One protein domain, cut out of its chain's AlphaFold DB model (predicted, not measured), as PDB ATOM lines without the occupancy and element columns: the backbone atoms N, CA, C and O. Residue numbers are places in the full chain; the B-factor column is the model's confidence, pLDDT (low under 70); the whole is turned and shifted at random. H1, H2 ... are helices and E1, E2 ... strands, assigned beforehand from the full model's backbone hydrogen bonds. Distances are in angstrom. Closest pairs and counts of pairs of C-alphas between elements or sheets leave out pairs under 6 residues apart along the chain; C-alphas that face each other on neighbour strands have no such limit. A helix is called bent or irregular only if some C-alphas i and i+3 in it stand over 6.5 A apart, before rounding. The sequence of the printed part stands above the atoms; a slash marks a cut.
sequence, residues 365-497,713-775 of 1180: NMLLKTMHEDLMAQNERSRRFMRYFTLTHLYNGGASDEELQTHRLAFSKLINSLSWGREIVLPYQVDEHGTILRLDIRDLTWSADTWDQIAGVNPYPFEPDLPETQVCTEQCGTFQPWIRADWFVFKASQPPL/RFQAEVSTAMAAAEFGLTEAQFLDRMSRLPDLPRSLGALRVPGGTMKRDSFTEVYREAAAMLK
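What this domain is: This is residues 365 to 497 and 713 to 775 of the 1180 residues of the protein "PSCyt1 domain-containing protein" of Planctomycetaceae bacterium (UniProt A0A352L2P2). The model has two lobes of unequal size: a larger one, residues 365 to 497, with a small sheet of three strands in its core and helices set round it, and a smaller one, residues 713 to 775, of four short-to-medium helices. In the larger lobe H1 covers one face of the sheet, H6 packs on H1, and H4 and H7 pack on each other; in the smaller lobe H8 packs on H3 of the larger one, and H9 and H10 meet H8. The printed part has 196 residues, with eleven named helices and three named strands in the order H1 H2 E1 H3 H4 E2 H5 H6 E3 H7 H8 H9 H10 H11; the sheet runs E2 E1 E3 and is mixed. The class is mostly helix, and the whole is compact, with a radius of gyration of the C-alphas of 17.1 A and spans of 51 by 34 by 31 A, only just elongated.

Where its parts are: H1, residues 365 to 377, begins at C-alpha 365 at (108.117, -20.494, 100.647) and is 18.3 A long. H2 is residues 380 to 383, and E1, residues 386 to 390, is 13.7 A long. H3 is residues 392 to 396. H4, residues 401 to 417, is the longest helix at 24.0 A and ends at C-alpha 417 at (106.665, 6.406, 83.026). E2, residues 436 to 440, is 13.6 A long. H5 is residues 448 to 455, H6 is residues 467 to 476 and 14.2 A long, E3 is residues 482 to 484, and H7 is residues 485 to 492. Beyond the cut come H8, residues 720 to 726, H9, residues 731 to 739, and H10, residues 746 to 752. H11, residues 760 to 773, is 19.1 A long and ends at C-alpha 773 at (96.804, -12.229, 115.061).

How they stand to each other: E1 is the inner strand. E2 and E1 are antiparallel, with N 389 and O 437 2.8 A apart, within hydrogen-bond range. E1 and E3 are parallel, with N 390 and O 483 3.0 A apart, also within range. H1 is on the sheet, which makes two layers, a helix on one face of a sheet; its height over the sheet is 10.2 A, and it runs along the strands, at 23 degrees to E1 on the local plane. H4, H6 and H7 only graze the sheet. H1 and H6 touch at a steep tilt of 42 degrees, the same way, the closest C-alphas being those of His 372 and Glu 468, 6.0 A apart. H2 and H6 only just touch, with 3 pairs of C-alphas within 8 A; the closest, those of Arg 383 and Cys 476, are 5.3 A apart. H4, with residues 407 to 414 alone, touches H7 at a shallow tilt of 34 degrees, only just short of steep, the closest C-alphas being those of Phe 411 and Val 489, 5.9 A apart. H5 touches no helix; its closest C-alpha pair with E3 is Ala 455 and Ile 483, 7.2 A. H8 is the hub, touching H3, H9 and H10. The closest C-alphas of H3 and H8 are those of His 393 and Ala 725, 5.0 A apart. H8 and H9 touch about perpendicular, at 79 degrees, Ala 721 and Glu 731 having the closest C-alphas at 5.1 A. H8 and H10 only just touch, with 3 pairs of C-alphas within 8 A, the closest being those of Thr 720 and Leu 751, 5.0 A apart. H10 and H11 are close but not clearly touching, the closest C-alphas being those of Ser 747 and Ser 762, 7.3 A apart. The helix packing is mostly crossed: of the 4 pairs of helices that touch and have a tilt, 1 is at a shallow tilt. H10 is only just irregular, with C-alphas 747 and 750 6.50 A apart, and H11 is irregular, with C-alphas 765 and 768 7.5 A apart. In H1, H3, H4, H5, H6, H7, H8 and H9 every O i to N i+4 pair is within hydrogen-bond range; in H11 it is 8 of 10, in H10 0 of 3, with 4 of 4 O i to N i+3 pairs within range, and H2 is too short for such a pair.

The domain as a whole: The two C-alphas farthest apart, those of Arg 422 and Pro 742, are 55.0 A apart. Residues 498 to 712 are not printed, and C-alphas 497 and 713 are 18.9 A apart across the cut. The links H4 to E2 and H5 to H6 are long; in the first, residues 428 to 429 pair antiparallel with residues 437 to 438 of E2. Mean pLDDT of the printed part is 87.9; residues 461 to 470, 479, 742 and 775 are under 70.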
ATOM      1  N   ASN A 365     106.903 -19.678 100.751       80.44
ATOM      2  CA  ASN A 365     108.117 -20.494 100.647       80.44
ATOM      3  C   ASN A 365     108.495 -20.826  99.185       80.44
ATOM      4  O   ASN A 365     109.673 -20.848  98.837       80.44
ATOM      5  N   MET A 366     107.516 -21.059  98.299       86.38
ATOM      6  CA  MET A 366     107.783 -21.232  96.861       86.38
ATOM      7  C   MET A 366     108.219 -19.908  96.224       86.38
ATOM      8  O   MET A 366     109.219 -19.879  95.512       86.38
ATOM      9  N   LEU A 367     107.504 -18.819  96.525       87.88
ATOM     10  CA  LEU A 367     107.795 -17.457  96.069       87.88
ATOM     11  C   LEU A 367     109.240 -17.042  96.404       87.88
ATOM     12  O   LEU A 367     110.005 -16.660  95.517       87.88
ATOM     13  N   LEU A 368     109.624 -17.182  97.675       85.12
ATOM     14  CA  LEU A 368     110.948 -16.846  98.200       85.12
ATOM     15  C   LEU A 368     112.043 -17.724  97.608       85.12
ATOM     16  O   LEU A 368     113.078 -17.205  97.188       85.12
ATOM     17  N   LYS A 369     111.811 -19.038  97.517       86.81
ATOM     18  CA  LYS A 369     112.767 -19.960  96.908       86.81
ATOM     19  C   LYS A 369     113.029 -19.605  95.440       86.81
ATOM     20  O   LYS A 369     114.187 -19.542  95.035       86.81
ATOM     21  N   THR A 370     111.990 -19.324  94.653       93.06
ATOM     22  CA  THR A 370     112.145 -18.941  93.241       93.06
ATOM     23  C   THR A 370     112.865 -17.595  93.083       93.06
ATOM     24  O   THR A 370     113.737 -17.479  92.221       93.06
ATOM     25  N   MET A 371     112.589 -16.602  93.941       92.88
ATOM     26  CA  MET A 371     113.373 -15.355  93.977       92.88
ATOM     27  C   MET A 371     114.844 -15.612  94.333       92.88
ATOM     28  O   MET A 371     115.735 -15.071  93.680       92.88
ATOM     29  N   HIS A 372     115.114 -16.456  95.331       91.06
ATOM     30  CA  HIS A 372     116.467 -16.806  95.765       91.06
ATOM     31  C   HIS A 372     117.265 -17.519  94.661       91.06
ATOM     32  O   HIS A 372     118.414 -17.160  94.406       91.06
ATOM     33  N   GLU A 373     116.671 -18.504  93.981       95.25
ATOM     34  CA  GLU A 373     117.329 -19.265  92.910       95.25
ATOM     35  C   GLU A 373     117.699 -18.365  91.711       95.25
ATOM     36  O   GLU A 373     118.838 -18.420  91.233       95.25
ATOM     37  N   ASP A 374     116.810 -17.463  91.279       97.06
ATOM     38  CA  ASP A 374     117.132 -16.462  90.249       97.06
ATOM     39  C   ASP A 374     118.160 -15.421  90.737       97.06
ATOM     40  O   ASP A 374     119.073 -15.079  89.979       97.06
ATOM     41  N   LEU A 375     118.093 -14.963  91.994       95.62
ATOM     42  CA  LEU A 375     119.070 -14.023  92.558       95.62
ATOM     43  C   LEU A 375     120.476 -14.635  92.623       95.62
ATOM     44  O   LEU A 375     121.466 -13.966  92.308       95.62
ATOM     45  N   MET A 376     120.575 -15.918  92.981       94.75
ATOM     46  CA  MET A 376     121.829 -16.672  92.950       94.75
ATOM     47  C   MET A 376     122.364 -16.835  91.524       94.75
ATOM     48  O   MET A 376     123.577 -16.725  91.327       94.75
ATOM     49  N   ALA A 377     121.492 -17.017  90.529       96.56
ATOM     50  CA  ALA A 377     121.885 -17.059  89.121       96.56
ATOM     51  C   ALA A 377     122.410 -15.705  88.590       96.56
ATOM     52  O   ALA A 377     123.197 -15.684  87.640       96.56
ATOM     53  N   GLN A 378     122.042 -14.574  89.209       96.62
ATOM     54  CA  GLN A 378     122.581 -13.264  88.825       96.62
ATOM     55  C   GLN A 378     124.055 -13.104  89.221       96.62
ATOM     56  O   GLN A 378     124.515 -13.587  90.261       96.62
ATOM     57  N   ASN A 379     124.793 -12.326  88.419       95.44
ATOM     58  CA  ASN A 379     126.170 -11.945  88.732       95.44
ATOM     59  C   ASN A 379     126.250 -11.254  90.105       95.44
ATOM     60  O   ASN A 379     125.556 -10.265  90.340       95.44
ATOM     61  N   GLU A 380     127.159 -11.726  90.960       93.06
ATOM     62  CA  GLU A 380     127.415 -11.241  92.326       93.06
ATOM     63  C   GLU A 380     127.406  -9.704  92.455       93.06
ATOM     64  O   GLU A 380     126.775  -9.149  93.351       93.06
ATOM     65  N   ARG A 381     128.042  -8.985  91.517       91.38
ATOM     66  CA  ARG A 381     128.144  -7.512  91.553       91.38
ATOM     67  C   ARG A 381     126.859  -6.788  91.146       91.38
ATOM     68  O   ARG A 381     126.737  -5.592  91.424       91.38
ATOM     69  N   SER A 382     125.945  -7.487  90.475       92.81
ATOM     70  CA  SER A 382     124.643  -6.978  90.038       92.81
ATOM     71  C   SER A 382     123.526  -7.251  91.049       92.81
ATOM     72  O   SER A 382     122.582  -6.470  91.087       92.81
ATOM     73  N   ARG A 383     123.634  -8.289  91.899       92.94
ATOM     74  CA  ARG A 383     122.588  -8.694  92.871       92.94
ATOM     75  C   ARG A 383     122.028  -7.525  93.690       92.94
ATOM     76  O   ARG A 383     120.818  -7.360  93.764       92.94
ATOM     77  N   ARG A 384     122.896  -6.625  94.166       89.44
ATOM     78  CA  ARG A 384     122.522  -5.422  94.943       89.44
ATOM     79  C   ARG A 384     121.627  -4.401  94.220       89.44
ATOM     80  O   ARG A 384     121.139  -3.465  94.847       89.44
ATOM     81  N   PHE A 385     121.459  -4.534  92.908       94.81
ATOM     82  CA  PHE A 385     120.566  -3.709  92.093       94.81
ATOM     83  C   PHE A 385     119.298  -4.461  91.665       94.81
ATOM     84  O   PHE A 385     118.378  -3.839  91.142       94.81
ATOM     85  N   MET A 386     119.233  -5.774  91.906       96.56
ATOM     86  CA  MET A 386     118.049  -6.578  91.627       96.56
ATOM     87  C   MET A 386     116.959  -6.261  92.641       96.56
ATOM     88  O   MET A 386     117.233  -6.155  93.840       96.56
ATOM     89  N   ARG A 387     115.734  -6.115  92.147       95.25
ATOM     90  CA  ARG A 387     114.502  -5.965  92.922       95.25
ATOM     91  C   ARG A 387     113.410  -6.795  92.272       95.25
ATOM     92  O   ARG A 387     113.406  -6.954  91.050       95.25
ATOM     93  N   TYR A 388     112.490  -7.299  93.080       96.94
ATOM     94  CA  TYR A 388     111.400  -8.145  92.616       96.94
ATOM     95  C   TYR A 388     110.044  -7.495  92.887       96.94
ATOM     96  O   TYR A 388     109.870  -6.697  93.806       96.94
ATOM     97  N   PHE A 389     109.064  -7.852  92.075       97.62
ATOM     98  CA  PHE A 389     107.679  -7.442  92.227       97.62
ATOM     99  C   PHE A 389     106.785  -8.669  92.110       97.62
ATOM    100  O   PHE A 389     107.046  -9.537  91.278       97.62
ATOM    101  N   THR A 390     105.744  -8.750  92.939       96.31
ATOM    102  CA  THR A 390     104.837  -9.906  92.965       96.31
ATOM    103  C   THR A 390     103.390  -9.557  92.594       96.31
ATOM    104  O   THR A 390     102.838  -8.538  93.019       96.31
ATOM    105  N   LEU A 391     102.798 -10.437  91.785       97.62
ATOM    106  CA  LEU A 391     101.372 -10.572  91.461       97.62
ATOM    107  C   LEU A 391     100.796 -11.891  92.025       97.62
ATOM    108  O   LEU A 391      99.671 -12.272  91.706       97.62
ATOM    109  N   THR A 392     101.573 -12.622  92.827       95.44
ATOM    110  CA  THR A 392     101.283 -13.989  93.287       95.44
ATOM    111  C   THR A 392     100.008 -14.055  94.132       95.44
ATOM    112  O   THR A 392      99.222 -14.988  93.987       95.44
ATOM    113  N   HIS A 393      99.724 -13.021  94.927       93.56
ATOM    114  CA  HIS A 393      98.461 -12.875  95.659       93.56
ATOM    115  C   HIS A 393      97.252 -12.658  94.731       93.56
ATOM    116  O   HIS A 393      96.167 -13.138  95.040       93.56
ATOM    117  N   LEU A 394      97.415 -12.013  93.566       95.12
ATOM    118  CA  LEU A 394      96.336 -11.911  92.569       95.12
ATOM    119  C   LEU A 394      96.095 -13.250  91.869       95.12
ATOM    120  O   LEU A 394      94.942 -13.629  91.678       95.12
ATOM    121  N   TYR A 395      97.160 -13.982  91.529       94.50
ATOM    122  CA  TYR A 395      97.067 -15.343  90.987       94.50
ATOM    123  C   TYR A 395      96.349 -16.281  91.975       94.50
ATOM    124  O   TYR A 395      95.378 -16.940  91.604       94.50
ATOM    125  N   ASN A 396      96.772 -16.282  93.245       92.75
ATOM    126  CA  ASN A 396      96.161 -17.061  94.327       92.75
ATOM    127  C   ASN A 396      94.713 -16.618  94.614       92.75
ATOM    128  O   ASN A 396      93.853 -17.453  94.877       92.75
ATOM    129  N   GLY A 397      94.430 -15.317  94.507       90.06
ATOM    130  CA  GLY A 397      93.095 -14.721  94.596       90.06
ATOM    131  C   GLY A 397      92.253 -14.841  93.315       90.06
ATOM    132  O   GLY A 397      91.230 -14.165  93.196       90.06
ATOM    133  N   GLY A 398      92.670 -15.673  92.353       88.62
ATOM    134  CA  GLY A 398      91.864 -16.077  91.200       88.62
ATOM    135  C   GLY A 398      91.860 -15.128  89.996       88.62
ATOM    136  O   GLY A 398      90.919 -15.180  89.207       88.62
ATOM    137  N   ALA A 399      92.853 -14.251  89.822       89.94
ATOM    138  CA  ALA A 399      93.042 -13.502  88.570       89.94
ATOM    139  C   ALA A 399      93.392 -14.447  87.403       89.94
ATOM    140  O   ALA A 399      94.256 -15.310  87.557       89.94
ATOM    141  N   SER A 400      92.750 -14.291  86.244       88.62
ATOM    142  CA  SER A 400      93.040 -15.055  85.026       88.62
ATOM    143  C   SER A 400      94.393 -14.667  84.418       88.62
ATOM    144  O   SER A 400      95.044 -13.717  84.860       88.62
ATOM    145  N   ASP A 401      94.859 -15.412  83.415       88.38
ATOM    146  CA  ASP A 401      96.153 -15.142  82.773       88.38
ATOM    147  C   ASP A 401      96.136 -13.829  81.977       88.38
ATOM    148  O   ASP A 401      97.146 -13.128  81.907       88.38
ATOM    149  N   GLU A 402      94.963 -13.455  81.469       89.56
ATOM    150  CA  GLU A 402      94.679 -12.185  80.808       89.56
ATOM    151  C   GLU A 402      94.646 -11.012  81.803       89.56
ATOM    152  O   GLU A 402      95.271  -9.985  81.546       89.56
ATOM    153  N   GLU A 403      94.009 -11.169  82.975       91.62
ATOM    154  CA  GLU A 403      94.065 -10.170  84.058       91.62
ATOM    155  C   GLU A 403      95.505  -9.943  84.528       91.62
ATOM    156  O   GLU A 403      95.971  -8.804  84.606       91.62
ATOM    157  N   LEU A 404      96.244 -11.028  84.779       94.19
ATOM    158  CA  LEU A 404      97.664 -10.967  85.126       94.19
ATOM    159  C   LEU A 404      98.492 -10.324  84.003       94.19
ATOM    160  O   LEU A 404      99.450  -9.608  84.295       94.19
ATOM    161  N   GLN A 405      98.107 -10.493  82.734       94.06
ATOM    162  CA  GLN A 405      98.742  -9.803  81.614       94.06
ATOM    163  C   GLN A 405      98.433  -8.299  81.596       94.06
ATOM    164  O   GLN A 405      99.374  -7.512  81.476       94.06
ATOM    165  N   THR A 406      97.181  -7.870  81.799       94.00
ATOM    166  CA  THR A 406      96.851  -6.442  81.984       94.00
ATOM    167  C   THR A 406      97.667  -5.847  83.136       94.00
ATOM    168  O   THR A 406      98.200  -4.745  83.013       94.00
ATOM    169  N   HIS A 407      97.843  -6.589  84.235       95.94
ATOM    170  CA  HIS A 407      98.631  -6.149  85.388       95.94
ATOM    171  C   HIS A 407     100.145  -6.074  85.107       95.94
ATOM    172  O   HIS A 407     100.796  -5.105  85.505       95.94
ATOM    173  N   ARG A 408     100.716  -7.027  84.355       97.69
ATOM    174  CA  ARG A 408     102.104  -6.942  83.863       97.69
ATOM    175  C   ARG A 408     102.310  -5.739  82.939       97.69
ATOM    176  O   ARG A 408     103.329  -5.055  83.059       97.69
ATOM    177  N   LEU A 409     101.352  -5.439  82.060       96.50
ATOM    178  CA  LEU A 409     101.400  -4.271  81.171       96.50
ATOM    179  C   LEU A 409     101.273  -2.947  81.934       96.50
ATOM    180  O   LEU A 409     102.038  -2.023  81.670       96.50
ATOM    181  N   ALA A 410     100.365  -2.863  82.907       97.62
ATOM    182  CA  ALA A 410     100.204  -1.706  83.788       97.62
ATOM    183  C   ALA A 410     101.499  -1.389  84.545       97.62
ATOM    184  O   ALA A 410     101.983  -0.257  84.520       97.62
ATOM    185  N   PHE A 411     102.094  -2.415  85.160       98.44
ATOM    186  CA  PHE A 411     103.361  -2.307  85.866       98.44
ATOM    187  C   PHE A 411     104.500  -1.867  84.935       98.44
ATOM    188  O   PHE A 411     105.185  -0.887  85.226       98.44
ATOM    189  N   SER A 412     104.638  -2.514  83.772       98.00
ATOM    190  CA  SER A 412     105.660  -2.179  82.769       98.00
ATOM    191  C   SER A 412     105.498  -0.754  82.225       98.00
ATOM    192  O   SER A 412     106.485  -0.033  82.074       98.00
ATOM    193  N   LYS A 413     104.262  -0.303  81.975       98.12
ATOM    194  CA  LYS A 413     103.980   1.077  81.559       98.12
ATOM    195  C   LYS A 413     104.355   2.069  82.656       98.12
ATOM    196  O   LYS A 413     104.990   3.082  82.353       98.12
ATOM    197  N   LEU A 414     104.010   1.786  83.915       98.62
ATOM    198  CA  LEU A 414     104.253   2.727  85.005       98.62
ATOM    199  C   LEU A 414     105.743   2.869  85.326       98.62
ATOM    200  O   LEU A 414     106.206   4.000  85.404       98.62
ATOM    201  N   ILE A 415     106.510   1.780  85.457       98.31
ATOM    202  CA  ILE A 415     107.945   1.888  85.793       98.31
ATOM    203  C   ILE A 415     108.720   2.702  84.748       98.31
ATOM    204  O   ILE A 415     109.567   3.516  85.106       98.31
ATOM    205  N   ASN A 416     108.375   2.564  83.463       98.50
ATOM    206  CA  ASN A 416     108.970   3.359  82.391       98.50
ATOM    207  C   ASN A 416     108.450   4.807  82.372       98.50
ATOM    208  O   ASN A 416     109.201   5.707  82.009       98.50
ATOM    209  N   SER A 417     107.212   5.052  82.813       97.94
ATOM    210  CA  SER A 417     106.665   6.406  83.026       97.94
ATOM    211  C   SER A 417     107.147   7.063  84.336       97.94
ATOM    212  O   SER A 417     106.811   8.211  84.609       97.94
ATOM    213  N   LEU A 418     107.932   6.339  85.141       97.94
ATOM    214  CA  LEU A 418     108.606   6.783  86.367       97.94
ATOM    215  C   LEU A 418     110.144   6.785  86.198       97.94
ATOM    216  O   LEU A 418     110.887   6.745  87.179       97.94
ATOM    217  N   SER A 419     110.635   6.790  84.954       96.69
ATOM    218  CA  SER A 419     112.045   6.597  84.603       96.69
ATOM    219  C   SER A 419     112.547   7.683  83.651       96.69
ATOM    220  O   SER A 419     111.887   8.026  82.673       96.69
ATOM    221  N   TRP A 420     113.766   8.168  83.901       95.19
ATOM    222  CA  TRP A 420     114.517   9.027  82.975       95.19
ATOM    223  C   TRP A 420     115.472   8.220  82.069       95.19
ATOM    224  O   TRP A 420     116.335   8.786  81.391       95.19
ATOM    225  N   GLY A 421     115.325   6.891  82.049       95.62
ATOM    226  CA  GLY A 421     115.990   6.000  81.102       95.62
ATOM    227  C   GLY A 421     115.564   6.262  79.652       95.62
ATOM    228  O   GLY A 421     114.498   6.815  79.386       95.62
ATOM    229  N   ARG A 422     116.425   5.877  78.702       95.81
ATOM    230  CA  ARG A 422     116.196   6.054  77.252       95.81
ATOM    231  C   ARG A 422     115.566   4.849  76.563       95.81
ATOM    232  O   ARG A 422     114.950   5.003  75.518       95.81
ATOM    233  N   GLU A 423     115.746   3.669  77.138       95.75
ATOM    234  CA  GLU A 423     115.216   2.417  76.605       95.75
ATOM    235  C   GLU A 423     113.953   2.026  77.381       95.75
ATOM    236  O   GLU A 423     113.794   2.395  78.548       95.75
ATOM    237  N   ILE A 424     113.063   1.265  76.744       97.62
ATOM    238  CA  ILE A 424     111.905   0.667  77.416       97.62
ATOM    239  C   ILE A 424     112.359  -0.601  78.149       97.62
ATOM    240  O   ILE A 424     112.802  -1.570  77.534       97.62
ATOM    241  N   VAL A 425     112.234  -0.596  79.476       97.12
ATOM    242  CA  VAL A 425     112.588  -1.717  80.355       97.12
ATOM    243  C   VAL A 425     111.385  -2.642  80.516       97.12
ATOM    244  O   VAL A 425     110.368  -2.248  81.088       97.12
ATOM    245  N   LEU A 426     111.499  -3.884  80.049       96.62
ATOM    246  CA  LEU A 426     110.511  -4.931  80.317       96.62
ATOM    247  C   LEU A 426     110.946  -5.744  81.553       96.62
ATOM    248  O   LEU A 426     112.076  -6.237  81.564       96.62
ATOM    249  N   PRO A 427     110.094  -5.907  82.584       96.56
ATOM    250  CA  PRO A 427     110.400  -6.758  83.731       96.56
ATOM    251  C   PRO A 427     110.645  -8.208  83.307       96.56
ATOM    252  O   PRO A 427     109.888  -8.772  82.514       96.56
ATOM    253  N   TYR A 428     111.674  -8.835  83.874       97.50
ATOM    254  CA  TYR A 428     111.959 -10.242  83.619       97.50
ATOM    255  C   TYR A 428     111.003 -11.124  84.430       97.50
ATOM    256  O   TYR A 428     110.997 -11.063  85.658       97.50
ATOM    257  N   GLN A 429     110.193 -11.934  83.748       97.38
ATOM    258  CA  GLN A 429     109.309 -12.918  84.376       97.38
ATOM    259  C   GLN A 429     110.148 -14.120  84.831       97.38
ATOM    260  O   GLN A 429     110.825 -14.739  84.011       97.38
ATOM    261  N   VAL A 430     110.151 -14.393  86.139       97.75
ATOM    262  CA  VAL A 430     111.027 -15.399  86.771       97.75
ATOM    263  C   VAL A 430     110.357 -16.776  86.840       97.75
ATOM    264  O   VAL A 430     111.024 -17.799  86.703       97.75
ATOM    265  N   ASP A 431     109.040 -16.808  87.041       95.00
ATOM    266  CA  ASP A 431     108.203 -18.005  87.116       95.00
ATOM    267  C   ASP A 431     107.388 -18.233  85.832       95.00
ATOM    268  O   ASP A 431     107.090 -17.304  85.083       95.00
ATOM    269  N   GLU A 432     106.957 -19.479  85.612       91.12
ATOM    270  CA  GLU A 432     106.157 -19.896  84.445       91.12
ATOM    271  C   GLU A 432     104.836 -19.117  84.294       91.12
ATOM    272  O   GLU A 432     104.352 -18.915  83.183       91.12
ATOM    273  N   HIS A 433     104.258 -18.646  85.401       91.88
ATOM    274  CA  HIS A 433     103.000 -17.895  85.414       91.88
ATOM    275  C   HIS A 433     103.194 -16.370  85.323       91.88
ATOM    276  O   HIS A 433     102.212 -15.619  85.260       91.88
ATOM    277  N   GLY A 434     104.443 -15.891  85.316       95.19
ATOM    278  CA  GLY A 434     104.776 -14.469  85.285       95.19
ATOM    279  C   GLY A 434     104.202 -13.689  86.468       95.19
ATOM    280  O   GLY A 434     103.729 -12.562  86.283       95.19
ATOM    281  N   THR A 435     104.171 -14.298  87.656       96.62
ATOM    282  CA  THR A 435     103.741 -13.671  88.912       96.62
ATOM    283  C   THR A 435     104.893 -13.017  89.677       96.62
ATOM    284  O   THR A 435     104.637 -12.168  90.528       96.62
ATOM    285  N   ILE A 436     106.142 -13.358  89.353       97.75
ATOM    286  CA  ILE A 436     107.384 -12.841  89.932       97.75
ATOM    287  C   ILE A 436     108.137 -12.074  88.843       97.75
ATOM    288  O   ILE A 436     108.567 -12.641  87.838       97.75
ATOM    289  N   LEU A 437     108.311 -10.771  89.048       98.44
ATOM    290  CA  LEU A 437     108.874  -9.847  88.065       98.44
ATOM    291  C   LEU A 437     110.174  -9.236  88.604       98.44
ATOM    292  O   LEU A 437     110.133  -8.451  89.550       98.44
ATOM    293  N   ARG A 438     111.325  -9.566  88.012       98.00
ATOM    294  CA  ARG A 438     112.624  -8.972  88.367       98.00
ATOM    295  C   ARG A 438     112.928  -7.723  87.541       98.00
ATOM    296  O   ARG A 438     112.711  -7.687  86.331       98.00
ATOM    297  N   LEU A 439     113.526  -6.736  88.201       96.88
ATOM    298  CA  LEU A 439     114.123  -5.540  87.613       96.88
ATOM    299  C   LEU A 439     115.551  -5.341  88.128       96.88
ATOM    300  O   LEU A 439     115.837  -5.631  89.289       96.88
ATOM    301  N   ASP A 440     116.422  -4.784  87.288       96.81
ATOM    302  CA  ASP A 440     117.644  -4.114  87.736       96.81
ATOM    303  C   ASP A 440     117.361  -2.607  87.799       96.81
ATOM    304  O   ASP A 440     117.037  -1.979  86.789       96.81
ATOM    305  N   ILE A 441     117.448  -2.008  88.988       95.12
ATOM    306  CA  ILE A 441     117.047  -0.602  89.190       95.12
ATOM    307  C   ILE A 441     117.885   0.395  88.372       95.12
ATOM    308  O   ILE A 441     117.448   1.522  88.143       95.12
ATOM    309  N   ARG A 442     119.067  -0.016  87.889       95.31
ATOM    310  CA  ARG A 442     119.945   0.820  87.058       95.31
ATOM    311  C   ARG A 442     119.354   1.101  85.682       95.31
ATOM    312  O   ARG A 442     119.566   2.197  85.166       95.31
ATOM    313  N   ASP A 443     118.600   0.158  85.122       95.88
ATOM    314  CA  ASP A 443     118.009   0.287  83.786       95.88
ATOM    315  C   ASP A 443     116.872   1.328  83.789       95.88
ATOM    316  O   ASP A 443     116.689   2.074  82.829       95.88
ATOM    317  N   LEU A 444     116.190   1.477  84.934       95.94
ATOM    318  CA  LEU A 444     115.232   2.554  85.220       95.94
ATOM    319  C   LEU A 444     115.894   3.863  85.697       95.94
ATOM    320  O   LEU A 444     115.208   4.820  86.051       95.94
ATOM    321  N   THR A 445     117.229   3.936  85.737       95.19
ATOM    322  CA  THR A 445     118.023   5.045  86.315       95.19
ATOM    323  C   THR A 445     117.760   5.339  87.805       95.19
ATOM    324  O   THR A 445     118.199   6.366  88.330       95.19
ATOM    325  N   TRP A 446     117.085   4.432  88.518       93.69
ATOM    326  CA  TRP A 446     116.769   4.568  89.940       93.69
ATOM    327  C   TRP A 446     117.998   4.294  90.825       93.69
ATOM    328  O   TRP A 446     118.882   3.498  90.501       93.69
ATOM    329  N   SER A 447     118.052   4.957  91.983       86.50
ATOM    330  CA  SER A 447     119.058   4.722  93.029       86.50
ATOM    331  C   SER A 447     118.495   3.869  94.167       86.50
ATOM    332  O   SER A 447     117.278   3.742  94.299       86.50
ATOM    333  N   ALA A 448     119.373   3.340  95.028       79.69
ATOM    334  CA  ALA A 448     118.966   2.673  96.269       79.69
ATOM    335  C   ALA A 448     118.026   3.569  97.095       79.69
ATOM    336  O   ALA A 448     116.936   3.140  97.433       79.69
ATOM    337  N   ASP A 449     118.368   4.851  97.254       79.50
ATOM    338  CA  ASP A 449     117.553   5.870  97.925       79.50
ATOM    339  C   ASP A 449     116.110   5.941  97.376       79.50
ATOM    340  O   ASP A 449     115.166   6.108  98.139       79.50
ATOM    341  N   THR A 450     115.922   5.786  96.057       83.56
ATOM    342  CA  THR A 450     114.594   5.793  95.417       83.56
ATOM    343  C   THR A 450     113.859   4.472  95.617       83.56
ATOM    344  O   THR A 450     112.642   4.481  95.771       83.56
ATOM    345  N   TRP A 451     114.570   3.343  95.683       85.31
ATOM    346  CA  TRP A 451     113.966   2.082  96.108       85.31
ATOM    347  C   TRP A 451     113.521   2.125  97.572       85.31
ATOM    348  O   TRP A 451     112.386   1.770  97.878       85.31
ATOM    349  N   ASP A 452     114.385   2.590  98.469       78.75
ATOM    350  CA  ASP A 452     114.114   2.620  99.905       78.75
ATOM    351  C   ASP A 452     112.972   3.614 100.231       78.75
ATOM    352  O   ASP A 452     112.204   3.381 101.161       78.75
ATOM    353  N   GLN A 453     112.773   4.659  99.410       77.88
ATOM    354  CA  GLN A 453     111.579   5.526  99.428       77.88
ATOM    355  C   GLN A 453     110.286   4.817  98.989       77.88
ATOM    356  O   GLN A 453     109.221   5.123  99.522       77.88
ATOM    357  N   ILE A 454     110.353   3.886  98.032       83.56
ATOM    358  CA  ILE A 454     109.200   3.066  97.623       83.56
ATOM    359  C   ILE A 454     108.882   2.043  98.720       83.56
ATOM    360  O   ILE A 454     107.735   1.937  99.149       83.56
ATOM    361  N   ALA A 455     109.889   1.313  99.199       80.38
ATOM    362  CA  ALA A 455     109.725   0.301 100.238       80.38
ATOM    363  C   ALA A 455     109.258   0.907 101.574       80.38
ATOM    364  O   ALA A 455     108.344   0.382 102.200       80.38
ATOM    365  N   GLY A 456     109.799   2.061 101.979       71.56
ATOM    366  CA  GLY A 456     109.465   2.717 103.250       71.56
ATOM    367  C   GLY A 456     108.017   3.209 103.394       71.56
ATOM    368  O   GLY A 456     107.629   3.614 104.487       71.56
ATOM    369  N   VAL A 457     107.208   3.174 102.324       76.69
ATOM    370  CA  VAL A 457     105.765   3.493 102.354       76.69
ATOM    371  C   VAL A 457     104.863   2.295 102.023       76.69
ATOM    372  O   VAL A 457     103.648   2.462 101.880       76.69
ATOM    373  N   ASN A 458     105.428   1.090 101.902       79.06
ATOM    374  CA  ASN A 458     104.682  -0.146 101.679       79.06
ATOM    375  C   ASN A 458     103.965  -0.603 102.974       79.06
ATOM    376  O   ASN A 458     104.621  -0.827 103.990       79.06
ATOM    377  N   PRO A 459     102.629  -0.793 102.971       76.88
ATOM    378  CA  PRO A 459     101.886  -1.220 104.158       76.88
ATOM    379  C   PRO A 459     101.969  -2.732 104.429       76.88
ATOM    380  O   PRO A 459     101.575  -3.166 105.510       76.88
ATOM    381  N   TYR A 460     102.459  -3.532 103.473       76.25
ATOM    382  CA  TYR A 460     102.500  -4.995 103.551       76.25
ATOM    383  C   TYR A 460     103.866  -5.489 104.081       76.25
ATOM    384  O   TYR A 460     104.809  -5.559 103.287       76.25
ATOM    385  N   PRO A 461     104.015  -5.824 105.381       60.22
ATOM    386  CA  PRO A 461     105.234  -6.456 105.898       60.22
ATOM    387  C   PRO A 461     105.538  -7.793 105.203       60.22
ATOM    388  O   PRO A 461     104.654  -8.426 104.628       60.22
ATOM    389  N   PHE A 462     106.798  -8.219 105.288       58.75
ATOM    390  CA  PHE A 462     107.323  -9.464 104.725       58.75
ATOM    391  C   PHE A 462     108.176 -10.190 105.784       58.75
ATOM    392  O   PHE A 462     108.816  -9.533 106.603       58.75
ATOM    393  N   GLU A 463     108.187 -11.528 105.789       55.69
ATOM    394  CA  GLU A 463     108.840 -12.322 106.846       55.69
ATOM    395  C   GLU A 463     110.363 -12.490 106.630       55.69
ATOM    396  O   GLU A 463     110.775 -13.089 105.627       55.69
ATOM    397  N   PRO A 464     111.227 -12.057 107.576       48.78
ATOM    398  CA  PRO A 464     112.678 -12.267 107.497       48.78
ATOM    399  C   PRO A 464     113.155 -13.679 107.869       48.78
ATOM    400  O   PRO A 464     114.316 -13.996 107.632       48.78
ATOM    401  N   ASP A 465     112.300 -14.499 108.490       47.44
ATOM    402  CA  ASP A 465     112.732 -15.659 109.289       47.44
ATOM    403  C   ASP A 465     112.884 -16.974 108.494       47.44
ATOM    404  O   ASP A 465     113.210 -18.018 109.064       47.44
ATOM    405  N   LEU A 466     112.728 -16.922 107.166       56.53
ATOM    406  CA  LEU A 466     113.210 -17.964 106.256       56.53
ATOM    407  C   LEU A 466     114.649 -17.636 105.798       56.53
ATOM    408  O   LEU A 466     114.904 -16.492 105.407       56.53
ATOM    409  N   PRO A 467     115.593 -18.604 105.791       66.19
ATOM    410  CA  PRO A 467     116.983 -18.373 105.371       66.19
ATOM    411  C   PRO A 467     117.111 -17.739 103.979       66.19
ATOM    412  O   PRO A 467     117.992 -16.913 103.733       66.19
ATOM    413  N   GLU A 468     116.200 -18.095 103.075       68.00
ATOM    414  CA  GLU A 468     116.071 -17.539 101.735       68.00
ATOM    415  C   GLU A 468     115.838 -16.020 101.770       68.00
ATOM    416  O   GLU A 468     116.482 -15.306 100.997       68.00
ATOM    417  N   THR A 469     115.003 -15.510 102.691       67.75
ATOM    418  CA  THR A 469     114.779 -14.066 102.857       67.75
ATOM    419  C   THR A 469     116.055 -13.363 103.299       67.75
ATOM    420  O   THR A 469     116.424 -12.375 102.666       67.75
ATOM    421  N   GLN A 470     116.756 -13.857 104.329       68.69
ATOM    422  CA  GLN A 470     118.001 -13.231 104.797       68.69
ATOM    423  C   GLN A 470     119.021 -13.105 103.656       68.69
ATOM    424  O   GLN A 470     119.591 -12.035 103.445       68.69
ATOM    425  N   VAL A 471     119.216 -14.166 102.866       72.44
ATOM    426  CA  VAL A 471     120.131 -14.103 101.718       72.44
ATOM    427  C   VAL A 471     119.630 -13.103 100.669       72.44
ATOM    428  O   VAL A 471     120.435 -12.359 100.109       72.44
ATOM    429  N   CYS A 472     118.322 -13.019 100.419       77.44
ATOM    430  CA  CYS A 472     117.762 -12.020  99.512       77.44
ATOM    431  C   CYS A 472     117.987 -10.576  99.998       77.44
ATOM    432  O   CYS A 472     118.401  -9.744  99.190       77.44
ATOM    433  N   THR A 473     117.791 -10.255 101.284       76.12
ATOM    434  CA  THR A 473     118.014  -8.888 101.804       76.12
ATOM    435  C   THR A 473     119.495  -8.496 101.750       76.12
ATOM    436  O   THR A 473     119.840  -7.437 101.218       76.12
ATOM    437  N   GLU A 474     120.393  -9.385 102.193       75.81
ATOM    438  CA  GLU A 474     121.846  -9.177 102.163       75.81
ATOM    439  C   GLU A 474     122.379  -8.971 100.737       75.81
ATOM    440  O   GLU A 474     123.155  -8.047 100.479       75.81
ATOM    441  N   GLN A 475     121.957  -9.814  99.790       81.25
ATOM    442  CA  GLN A 475     122.472  -9.800  98.419       81.25
ATOM    443  C   GLN A 475     121.864  -8.671  97.577       81.25
ATOM    444  O   GLN A 475     122.565  -8.107  96.732       81.25
ATOM    445  N   CYS A 476     120.603  -8.294  97.818       81.25
ATOM    446  CA  CYS A 476     119.976  -7.115  97.213       81.25
ATOM    447  C   CYS A 476     120.385  -5.794  97.890       81.25
ATOM    448  O   CYS A 476     120.190  -4.730  97.296       81.25
ATOM    449  N   GLY A 477     120.980  -5.833  99.085       72.00
ATOM    450  CA  GLY A 477     121.477  -4.649  99.791       72.00
ATOM    451  C   GLY A 477     120.374  -3.661 100.184       72.00
ATOM    452  O   GLY A 477     120.578  -2.453 100.085       72.00
ATOM    453  N   THR A 478     119.202  -4.169 100.566       73.38
ATOM    454  CA  THR A 478     118.047  -3.406 101.070       73.38
ATOM    455  C   THR A 478     117.255  -4.295 102.028       73.38
ATOM    456  O   THR A 478     117.324  -5.521 101.922       73.38
ATOM    457  N   PHE A 479     116.501  -3.696 102.950       68.50
ATOM    458  CA  PHE A 479     115.661  -4.447 103.883       68.50
ATOM    459  C   PHE A 479     114.553  -5.200 103.137       68.50
ATOM    460  O   PHE A 479     114.390  -6.393 103.356       68.50
ATOM    461  N   GLN A 480     113.869  -4.543 102.193       76.38
ATOM    462  CA  GLN A 480     112.778  -5.126 101.416       76.38
ATOM    463  C   GLN A 480     113.170  -5.293  99.936       76.38
ATOM    464  O   GLN A 480     113.085  -4.333  99.167       76.38
ATOM    465  N   PRO A 481     113.594  -6.493  99.494       83.19
ATOM    466  CA  PRO A 481     113.975  -6.731  98.102       83.19
ATOM    467  C   PRO A 481     112.796  -7.020  97.158       83.19
ATOM    468  O   PRO A 481     113.004  -7.008  95.942       83.19
ATOM    469  N   TRP A 482     111.576  -7.229  97.676       90.38
ATOM    470  CA  TRP A 482     110.358  -7.339  96.864       90.38
ATOM    471  C   TRP A 482     109.147  -6.604  97.444       90.38
ATOM    472  O   TRP A 482     108.981  -6.519  98.658       90.38
ATOM    473  N   ILE A 483     108.267  -6.124  96.561       92.00
ATOM    474  CA  ILE A 483     106.985  -5.483  96.903       92.00
ATOM    475  C   ILE A 483     105.850  -5.983  96.002       92.00
ATOM    476  O   ILE A 483     106.070  -6.570  94.941       92.00
ATOM    477  N   ARG A 484     104.606  -5.744  96.414       95.06
ATOM    478  CA  ARG A 484     103.414  -6.072  95.623       95.06
ATOM    479  C   ARG A 484     103.224  -5.107  94.451       95.06
ATOM    480  O   ARG A 484     103.225  -3.890  94.632       95.06
ATOM    481  N   ALA A 485     103.038  -5.653  93.249       97.75
ATOM    482  CA  ALA A 485     102.948  -4.869  92.019       97.75
ATOM    483  C   ALA A 485     101.643  -4.064  91.906       97.75
ATOM    484  O   ALA A 485     101.675  -2.939  91.420       97.75
ATOM    485  N   ASP A 486     100.510  -4.598  92.373       96.62
ATOM    486  CA  ASP A 486      99.208  -3.906  92.404       96.62
ATOM    487  C   ASP A 486      99.221  -2.698  93.335       96.62
ATOM    488  O   ASP A 486      98.834  -1.601  92.935       96.62
ATOM    489  N   TRP A 487      99.753  -2.882  94.543       95.81
ATOM    490  CA  TRP A 487      99.978  -1.796  95.481       95.81
ATOM    491  C   TRP A 487     100.934  -0.747  94.909       95.81
ATOM    492  O   TRP A 487     100.639   0.442  95.000       95.81
ATOM    493  N   PHE A 488     102.048  -1.161  94.293       97.75
ATOM    494  CA  PHE A 488     102.984  -0.221  93.681       97.75
ATOM    495  C   PHE A 488     102.342   0.556  92.525       97.75
ATOM    496  O   PHE A 488     102.474   1.775  92.475       97.75
ATOM    497  N   VAL A 489     101.617  -0.114  91.619       98.38
ATOM    498  CA  VAL A 489     100.957   0.553  90.486       98.38
ATOM    499  C   VAL A 489      99.913   1.549  90.969       98.38
ATOM    500  O   VAL A 489      99.899   2.685  90.501       98.38
ATOM    501  N   PHE A 490      99.107   1.173  91.960       96.50
ATOM    502  CA  PHE A 490      98.207   2.108  92.618       96.50
ATOM    503  C   PHE A 490      98.968   3.277  93.263       96.50
ATOM    504  O   PHE A 490      98.740   4.429  92.915       96.50
ATOM    505  N   LYS A 491      99.904   3.013  94.180       95.31
ATOM    506  CA  LYS A 491     100.497   4.050  95.031       95.31
ATOM    507  C   LYS A 491     101.517   4.949  94.327       95.31
ATOM    508  O   LYS A 491     101.590   6.124  94.670       95.31
ATOM    509  N   ALA A 492     102.291   4.434  93.371       97.31
ATOM    510  CA  ALA A 492     103.321   5.184  92.645       97.31
ATOM    511  C   ALA A 492     102.787   5.857  91.366       97.31
ATOM    512  O   ALA A 492     103.483   6.685  90.786       97.31
ATOM    513  N   SER A 493     101.552   5.552  90.941       97.56
ATOM    514  CA  SER A 493     100.861   6.313  89.884       97.56
ATOM    515  C   SER A 493     100.266   7.636  90.384       97.56
ATOM    516  O   SER A 493      99.810   8.436  89.570       97.56
ATOM    517  N   GLN A 494     100.301   7.891  91.698       95.75
ATOM    518  CA  GLN A 494      99.735   9.077  92.341       95.75
ATOM    519  C   GLN A 494     100.671   9.712  93.398       95.75
ATOM    520  O   GLN A 494     101.643   9.087  93.842       95.75
ATOM    521  N   PRO A 495     100.400  10.949  93.851       95.12
ATOM    522  CA  PRO A 495     101.226  11.639  94.841       95.12
ATOM    523  C   PRO A 495     101.148  11.043  96.262       95.12
ATOM    524  O   PRO A 495     100.191  10.331  96.602       95.12
ATOM    525  N   PRO A 496     102.145  11.325  97.125       93.19
ATOM    526  CA  PRO A 496     103.413  12.005  96.812       93.19
ATOM    527  C   PRO A 496     104.436  11.090  96.111       93.19
ATOM    528  O   PRO A 496     105.445  11.569  95.586       93.19
ATOM    529  N   LEU A 497     104.202   9.769  96.093       92.62
ATOM    530  CA  LEU A 497     105.187   8.787  95.630       92.62
ATOM    531  C   LEU A 497     105.502   8.933  94.132       92.62
ATOM    532  O   LEU A 497     106.670   8.834  93.766       92.62
ATOM    533  N   ARG A 713      91.272  -1.684  90.307       90.44
ATOM    534  CA  ARG A 713      91.261  -3.074  90.789       90.44
ATOM    535  C   ARG A 713      91.882  -3.235  92.179       90.44
ATOM    536  O   ARG A 713      91.431  -4.110  92.922       90.44
ATOM    537  N   PHE A 714      92.868  -2.415  92.546       93.31
ATOM    538  CA  PHE A 714      93.406  -2.365  93.909       93.31
ATOM    539  C   PHE A 714      92.407  -1.730  94.889       93.31
ATOM    540  O   PHE A 714      92.180  -2.286  95.962       93.31
ATOM    541  N   GLN A 715      91.778  -0.606  94.520       91.81
ATOM    542  CA  GLN A 715      90.776   0.089  95.346       91.81
ATOM    543  C   GLN A 715      89.457  -0.684  95.537       91.81
ATOM    544  O   GLN A 715      88.712  -0.390  96.474       91.81
ATOM    545  N   ALA A 716      89.162  -1.651  94.663       91.12
ATOM    546  CA  ALA A 716      87.982  -2.506  94.743       91.12
ATOM    547  C   ALA A 716      87.867  -3.259  96.084       91.12
ATOM    548  O   ALA A 716      88.846  -3.453  96.809       91.12
ATOM    549  N   GLU A 717      86.651  -3.703  96.408       92.81
ATOM    550  CA  GLU A 717      86.379  -4.398  97.667       92.81
ATOM    551  C   GLU A 717      87.165  -5.710  97.791       92.81
ATOM    552  O   GLU A 717      87.299  -6.489  96.845       92.81
ATOM    553  N   VAL A 718      87.671  -5.960  98.996       94.56
ATOM    554  CA  VAL A 718      88.420  -7.162  99.349       94.56
ATOM    555  C   VAL A 718      87.418  -8.239  99.757       94.56
ATOM    556  O   VAL A 718      86.731  -8.096 100.766       94.56
ATOM    557  N   SER A 719      87.307  -9.304  98.965       93.12
ATOM    558  CA  SER A 719      86.541 -10.510  99.311       93.12
ATOM    559  C   SER A 719      87.337 -11.425 100.243       93.12
ATOM    560  O   SER A 719      88.560 -11.320 100.316       93.12
ATOM    561  N   THR A 720      86.675 -12.374 100.912       92.69
ATOM    562  CA  THR A 720      87.334 -13.382 101.768       92.69
ATOM    563  C   THR A 720      88.474 -14.124 101.056       92.69
ATOM    564  O   THR A 720      89.571 -14.220 101.606       92.69
ATOM    565  N   ALA A 721      88.267 -14.572  99.813       90.31
ATOM    566  CA  ALA A 721      89.300 -15.229  99.010       90.31
ATOM    567  C   ALA A 721      90.495 -14.311  98.676       90.31
ATOM    568  O   ALA A 721      91.639 -14.763  98.716       90.31
ATOM    569  N   MET A 722      90.258 -13.022  98.390       93.94
ATOM    570  CA  MET A 722      91.347 -12.067  98.150       93.94
ATOM    571  C   MET A 722      92.086 -11.730  99.449       93.94
ATOM    572  O   MET A 722      93.309 -11.751  99.464       93.94
ATOM    573  N   ALA A 723      91.375 -11.508 100.557       93.44
ATOM    574  CA  ALA A 723      91.988 -11.302 101.868       93.44
ATOM    575  C   ALA A 723      92.903 -12.477 102.248       93.44
ATOM    576  O   ALA A 723      94.053 -12.260 102.616       93.44
ATOM    577  N   ALA A 724      92.426 -13.716 102.086       91.19
ATOM    578  CA  ALA A 724      93.219 -14.919 102.314       91.19
ATOM    579  C   ALA A 724      94.498 -14.943 101.460       91.19
ATOM    580  O   ALA A 724      95.589 -15.116 102.002       91.19
ATOM    581  N   ALA A 725      94.372 -14.702 100.151       92.00
ATOM    582  CA  ALA A 725      95.497 -14.696  99.221       92.00
ATOM    583  C   ALA A 725      96.497 -13.553  99.478       92.00
ATOM    584  O   ALA A 725      97.694 -13.735  99.262       92.00
ATOM    585  N   GLU A 726      96.035 -12.401  99.973       91.19
ATOM    586  CA  GLU A 726      96.895 -11.298 100.412       91.19
ATOM    587  C   GLU A 726      97.655 -11.613 101.713       91.19
ATOM    588  O   GLU A 726      98.733 -11.063 101.903       91.19
ATOM    589  N   PHE A 727      97.156 -12.535 102.548       87.31
ATOM    590  CA  PHE A 727      97.851 -13.098 103.719       87.31
ATOM    591  C   PHE A 727      98.632 -14.401 103.422       87.31
ATOM    592  O   PHE A 727      98.978 -15.122 104.358       87.31
ATOM    593  N   GLY A 728      98.860 -14.768 102.154       87.19
ATOM    594  CA  GLY A 728      99.577 -16.008 101.800       87.19
ATOM    595  C   GLY A 728      98.812 -17.309 102.104       87.19
ATOM    596  O   GLY A 728      99.379 -18.402 102.066       87.19
ATOM    597  N   LEU A 729      97.506 -17.230 102.394       87.88
ATOM    598  CA  LEU A 729      96.659 -18.368 102.770       87.88
ATOM    599  C   LEU A 729      95.662 -18.773 101.680       87.88
ATOM    600  O   LEU A 729      95.121 -17.948 100.947       87.88
ATOM    601  N   THR A 730      95.299 -20.057 101.670       89.88
ATOM    602  CA  THR A 730      94.038 -20.483 101.045       89.88
ATOM    603  C   THR A 730      92.843 -19.987 101.867       89.88
ATOM    604  O   THR A 730      92.915 -19.889 103.094       89.88
ATOM    605  N   GLU A 731      91.704 -19.737 101.216       89.56
ATOM    606  CA  GLU A 731      90.473 -19.269 101.877       89.56
ATOM    607  C   GLU A 731      90.032 -20.174 103.044       89.56
ATOM    608  O   GLU A 731      89.656 -19.688 104.111       89.56
ATOM    609  N   ALA A 732      90.171 -21.496 102.890       89.06
ATOM    610  CA  ALA A 732      89.870 -22.463 103.943       89.06
ATOM    611  C   ALA A 732      90.798 -22.328 105.166       89.06
ATOM    612  O   ALA A 732      90.330 -22.426 106.300       89.06
ATOM    613  N   GLN A 733      92.097 -22.073 104.960       88.94
ATOM    614  CA  GLN A 733      93.037 -21.813 106.059       88.94
ATOM    615  C   GLN A 733      92.754 -20.466 106.728       88.94
ATOM    616  O   GLN A 733      92.810 -20.377 107.951       88.94
ATOM    617  N   PHE A 734      92.441 -19.427 105.953       89.44
ATOM    618  CA  PHE A 734      92.113 -18.102 106.477       89.44
ATOM    619  C   PHE A 734      90.869 -18.148 107.375       89.44
ATOM    620  O   PHE A 734      90.941 -17.746 108.536       89.44
ATOM    621  N   LEU A 735      89.770 -18.741 106.897       89.56
ATOM    622  CA  LEU A 735      88.541 -18.911 107.678       89.56
ATOM    623  C   LEU A 735      88.744 -19.796 108.919       89.56
ATOM    624  O   LEU A 735      88.223 -19.472 109.988       89.56
ATOM    625  N   ASP A 736      89.535 -20.870 108.820       88.31
ATOM    626  CA  ASP A 736      89.893 -21.706 109.971       88.31
ATOM    627  C   ASP A 736      90.680 -20.916 111.028       88.31
ATOM    628  O   ASP A 736      90.285 -20.913 112.198       88.31
ATOM    629  N   ARG A 737      91.728 -20.173 110.638       87.19
ATOM    630  CA  ARG A 737      92.487 -19.317 111.565       87.19
ATOM    631  C   ARG A 737      91.595 -18.236 112.186       87.19
ATOM    632  O   ARG A 737      91.606 -18.086 113.405       87.19
ATOM    633  N   MET A 738      90.758 -17.557 111.395       86.69
ATOM    634  CA  MET A 738      89.799 -16.563 111.901       86.69
ATOM    635  C   MET A 738      88.786 -17.151 112.890       86.69
ATOM    636  O   MET A 738      88.399 -16.482 113.846       86.69
ATOM    637  N   SER A 739      88.345 -18.398 112.691       84.81
ATOM    638  CA  SER A 739      87.377 -19.045 113.588       84.81
ATOM    639  C   SER A 739      87.921 -19.289 115.002       84.81
ATOM    640  O   SER A 739      87.140 -19.398 115.946       84.81
ATOM    641  N   ARG A 740      89.254 -19.339 115.148       82.00
ATOM    642  CA  ARG A 740      89.980 -19.659 116.388       82.00
ATOM    643  C   ARG A 740      90.419 -18.422 117.180       82.00
ATOM    644  O   ARG A 740      90.988 -18.576 118.259       82.00
ATOM    645  N   LEU A 741      90.184 -17.217 116.657       80.31
ATOM    646  CA  LEU A 741      90.579 -15.951 117.276       80.31
ATOM    647  C   LEU A 741      89.358 -15.269 117.927       80.31
ATOM    648  O   LEU A 741      88.442 -14.869 117.202       80.31
ATOM    649  N   PRO A 742      89.313 -15.135 119.269       66.62
ATOM    650  CA  PRO A 742      88.187 -14.495 119.954       66.62
ATOM    651  C   PRO A 742      88.154 -12.973 119.748       66.62
ATOM    652  O   PRO A 742      87.080 -12.417 119.528       66.62
ATOM    653  N   ASP A 743      89.321 -12.322 119.749       70.94
ATOM    654  CA  ASP A 743      89.468 -10.859 119.817       70.94
ATOM    655  C   ASP A 743      89.841 -10.208 118.467       70.94
ATOM    656  O   ASP A 743      90.572  -9.224 118.417       70.94
ATOM    657  N   LEU A 744      89.354 -10.762 117.348       70.38
ATOM    658  CA  LEU A 744      89.574 -10.183 116.012       70.38
ATOM    659  C   LEU A 744      89.023  -8.745 115.896       70.38
ATOM    660  O   LEU A 744      87.891  -8.495 116.333       70.38
ATOM    661  N   PRO A 745      89.728  -7.834 115.190       74.75
ATOM    662  CA  PRO A 745      89.203  -6.534 114.786       74.75
ATOM    663  C   PRO A 745      87.815  -6.657 114.161       74.75
ATOM    664  O   PRO A 745      87.603  -7.403 113.201       74.75
ATOM    665  N   ARG A 746      86.843  -5.916 114.710       79.44
ATOM    666  CA  ARG A 746      85.419  -6.048 114.346       79.44
ATOM    667  C   ARG A 746      85.153  -5.813 112.859       79.44
ATOM    668  O   ARG A 746      84.229  -6.412 112.317       79.44
ATOM    669  N   SER A 747      85.974  -4.988 112.210       78.19
ATOM    670  CA  SER A 747      85.973  -4.763 110.763       78.19
ATOM    671  C   SER A 747      86.089  -6.080 109.984       78.19
ATOM    672  O   SER A 747      85.264  -6.353 109.111       78.19
ATOM    673  N   LEU A 748      87.047  -6.943 110.340       82.81
ATOM    674  CA  LEU A 748      87.298  -8.235 109.682       82.81
ATOM    675  C   LEU A 748      86.129  -9.220 109.826       82.81
ATOM    676  O   LEU A 748      86.054 -10.193 109.080       82.81
ATOM    677  N   GLY A 749      85.185  -8.967 110.741       82.88
ATOM    678  CA  GLY A 749      83.987  -9.784 110.926       82.88
ATOM    679  C   GLY A 749      83.176  -9.992 109.641       82.88
ATOM    680  O   GLY A 749      82.619 -11.072 109.458       82.88
ATOM    681  N   ALA A 750      83.178  -9.019 108.721       87.50
ATOM    682  CA  ALA A 750      82.508  -9.133 107.423       87.50
ATOM    683  C   ALA A 750      83.056 -10.290 106.563       87.50
ATOM    684  O   ALA A 750      82.284 -11.029 105.959       87.50
ATOM    685  N   LEU A 751      84.376 -10.514 106.581       90.00
ATOM    686  CA  LEU A 751      85.052 -11.552 105.789       90.00
ATOM    687  C   LEU A 751      84.775 -12.979 106.299       90.00
ATOM    688  O   LEU A 751      85.079 -13.950 105.611       90.00
ATOM    689  N   ARG A 752      84.174 -13.129 107.490       84.75
ATOM    690  CA  ARG A 752      83.731 -14.427 108.033       84.75
ATOM    691  C   ARG A 752      82.396 -14.898 107.445       84.75
ATOM    692  O   ARG A 752      82.011 -16.044 107.672       84.75
ATOM    693  N   VAL A 753      81.668 -14.023 106.749       83.50
ATOM    694  CA  VAL A 753      80.384 -14.338 106.110       83.50
ATOM    695  C   VAL A 753      80.650 -14.884 104.700       83.50
ATOM    696  O   VAL A 753      81.451 -14.289 103.980       83.50
ATOM    697  N   PRO A 754      79.997 -15.977 104.256       78.25
ATOM    698  CA  PRO A 754      80.121 -16.453 102.878       78.25
ATOM    699  C   PRO A 754      79.736 -15.362 101.868       78.25
ATOM    700  O   PRO A 754      78.627 -14.835 101.923       78.25
ATOM    701  N   GLY A 755      80.655 -15.018 100.961       77.12
ATOM    702  CA  GLY A 755      80.479 -13.912 100.009       77.12
ATOM    703  C   GLY A 755      80.640 -12.506 100.606       77.12
ATOM    704  O   GLY A 755      80.311 -11.530  99.938       77.12
ATOM    705  N   GLY A 756      81.125 -12.385 101.845       86.62
ATOM    706  CA  GLY A 756      81.384 -11.105 102.500       86.62
ATOM    707  C   GLY A 756      82.565 -10.338 101.895       86.62
ATOM    708  O   GLY A 756      83.536 -10.923 101.406       86.62
ATOM    709  N   THR A 757      82.486  -9.008 101.956       92.69
ATOM    710  CA  THR A 757      83.505  -8.083 101.442       92.69
ATOM    711  C   THR A 757      83.868  -7.001 102.462       92.69
ATOM    712  O   THR A 757      83.173  -6.783 103.457       92.69
ATOM    713  N   MET A 758      84.986  -6.317 102.217       93.38
ATOM    714  CA  MET A 758      85.501  -5.197 103.005       93.38
ATOM    715  C   MET A 758      86.020  -4.086 102.076       93.38
ATOM    716  O   MET A 758      86.548  -4.363 101.001       93.38
ATOM    717  N   LYS A 759      85.915  -2.813 102.483       93.25
ATOM    718  CA  LYS A 759      86.528  -1.691 101.748       93.25
ATOM    719  C   LYS A 759      88.061  -1.720 101.867       93.25
ATOM    720  O   LYS A 759      88.596  -2.035 102.929       93.25
ATOM    721  N   ARG A 760      88.772  -1.402 100.777       92.69
ATOM    722  CA  ARG A 760      90.244  -1.499 100.697       92.69
ATOM    723  C   ARG A 760      90.963  -0.676 101.769       92.69
ATOM    724  O   ARG A 760      91.934  -1.163 102.334       92.69
ATOM    725  N   ASP A 761      90.488   0.532 102.053       87.88
ATOM    726  CA  ASP A 761      91.026   1.404 103.105       87.88
ATOM    727  C   ASP A 761      91.023   0.715 104.480       87.88
ATOM    728  O   ASP A 761      92.074   0.540 105.093       87.88
ATOM    729  N   SER A 762      89.858   0.211 104.880       89.62
ATOM    730  CA  SER A 762      89.599  -0.491 106.136       89.62
ATOM    731  C   SER A 762      90.421  -1.778 106.248       89.62
ATOM    732  O   SER A 762      90.855  -2.143 107.338       89.62
ATOM    733  N   PHE A 763      90.648  -2.470 105.123       91.25
ATOM    734  CA  PHE A 763      91.502  -3.659 105.067       91.25
ATOM    735  C   PHE A 763      92.981  -3.311 105.245       91.25
ATOM    736  O   PHE A 763      93.673  -3.958 106.026       91.25
ATOM    737  N   THR A 764      93.471  -2.288 104.541       87.12
ATOM    738  CA  THR A 764      94.874  -1.859 104.615       87.12
ATOM    739  C   THR A 764      95.224  -1.263 105.982       87.12
ATOM    740  O   THR A 764      96.335  -1.490 106.452       87.12
ATOM    741  N   GLU A 765      94.288  -0.579 106.647       84.69
ATOM    742  CA  GLU A 765      94.459  -0.068 108.016       84.69
ATOM    743  C   GLU A 765      94.701  -1.203 109.028       84.69
ATOM    744  O   GLU A 765      95.697  -1.183 109.752       84.69
ATOM    745  N   VAL A 766      93.853  -2.240 109.033       85.19
ATOM    746  CA  VAL A 766      93.977  -3.359 109.991       85.19
ATOM    747  C   VAL A 766      94.944  -4.465 109.552       85.19
ATOM    748  O   VAL A 766      95.194  -5.384 110.329       85.19
ATOM    749  N   TYR A 767      95.505  -4.410 108.336       85.50
ATOM    750  CA  TYR A 767      96.302  -5.502 107.753       85.50
ATOM    751  C   TYR A 767      97.438  -5.979 108.671       85.50
ATOM    752  O   TYR A 767      97.636  -7.181 108.847       85.50
ATOM    753  N   ARG A 768      98.174  -5.044 109.288       79.62
ATOM    754  CA  ARG A 768      99.327  -5.353 110.150       79.62
ATOM    755  C   ARG A 768      98.917  -6.069 111.442       79.62
ATOM    756  O   ARG A 768      99.567  -7.034 111.835       79.62
ATOM    757  N   GLU A 769      97.833  -5.625 112.077       78.19
ATOM    758  CA  GLU A 769      97.260  -6.273 113.263       78.19
ATOM    759  C   GLU A 769      96.705  -7.662 112.908       78.19
ATOM    760  O   GLU A 769      96.995  -8.653 113.581       78.19
ATOM    761  N   ALA A 770      95.973  -7.745 111.794       80.31
ATOM    762  CA  ALA A 770      95.400  -8.979 111.277       80.31
ATOM    763  C   ALA A 770      96.471 -10.041 110.991       80.31
ATOM    764  O   ALA A 770      96.311 -11.185 111.414       80.31
ATOM    765  N   ALA A 771      97.572  -9.669 110.328       80.12
ATOM    766  CA  ALA A 771      98.687 -10.564 110.021       80.12
ATOM    767  C   ALA A 771      99.294 -11.183 111.293       80.12
ATOM    768  O   ALA A 771      99.434 -12.406 111.376       80.12
ATOM    769  N   ALA A 772      99.568 -10.364 112.313       75.00
ATOM    770  CA  ALA A 772     100.099 -10.832 113.594       75.00
ATOM    771  C   ALA A 772      99.111 -11.768 114.321       75.00
ATOM    772  O   ALA A 772      99.472 -12.879 114.715       75.00
ATOM    773  N   MET A 773      97.832 -11.383 114.432       76.75
ATOM    774  CA  MET A 773      96.804 -12.229 115.061       76.75
ATOM    775  C   MET A 773      96.612 -13.567 114.336       76.75
ATOM    776  O   MET A 773      96.516 -14.620 114.971       76.75
ATOM    777  N   LEU A 774      96.589 -13.545 113.002       75.62
ATOM    778  CA  LEU A 774      96.470 -14.734 112.158       75.62
ATOM    779  C   LEU A 774      97.741 -15.594 112.152       75.62
ATOM    780  O   LEU A 774      97.709 -16.680 111.574       75.62
ATOM    781  N   LYS A 775      98.835 -15.167 112.798       69.94
ATOM    782  CA  LYS A 775     100.151 -15.832 112.776       69.94
ATOM    783  C   LYS A 775     100.695 -15.984 111.349       69.94
ATOM    784  O   LYS A 775     101.116 -17.066 110.939       69.94
TER     785      LYS A 775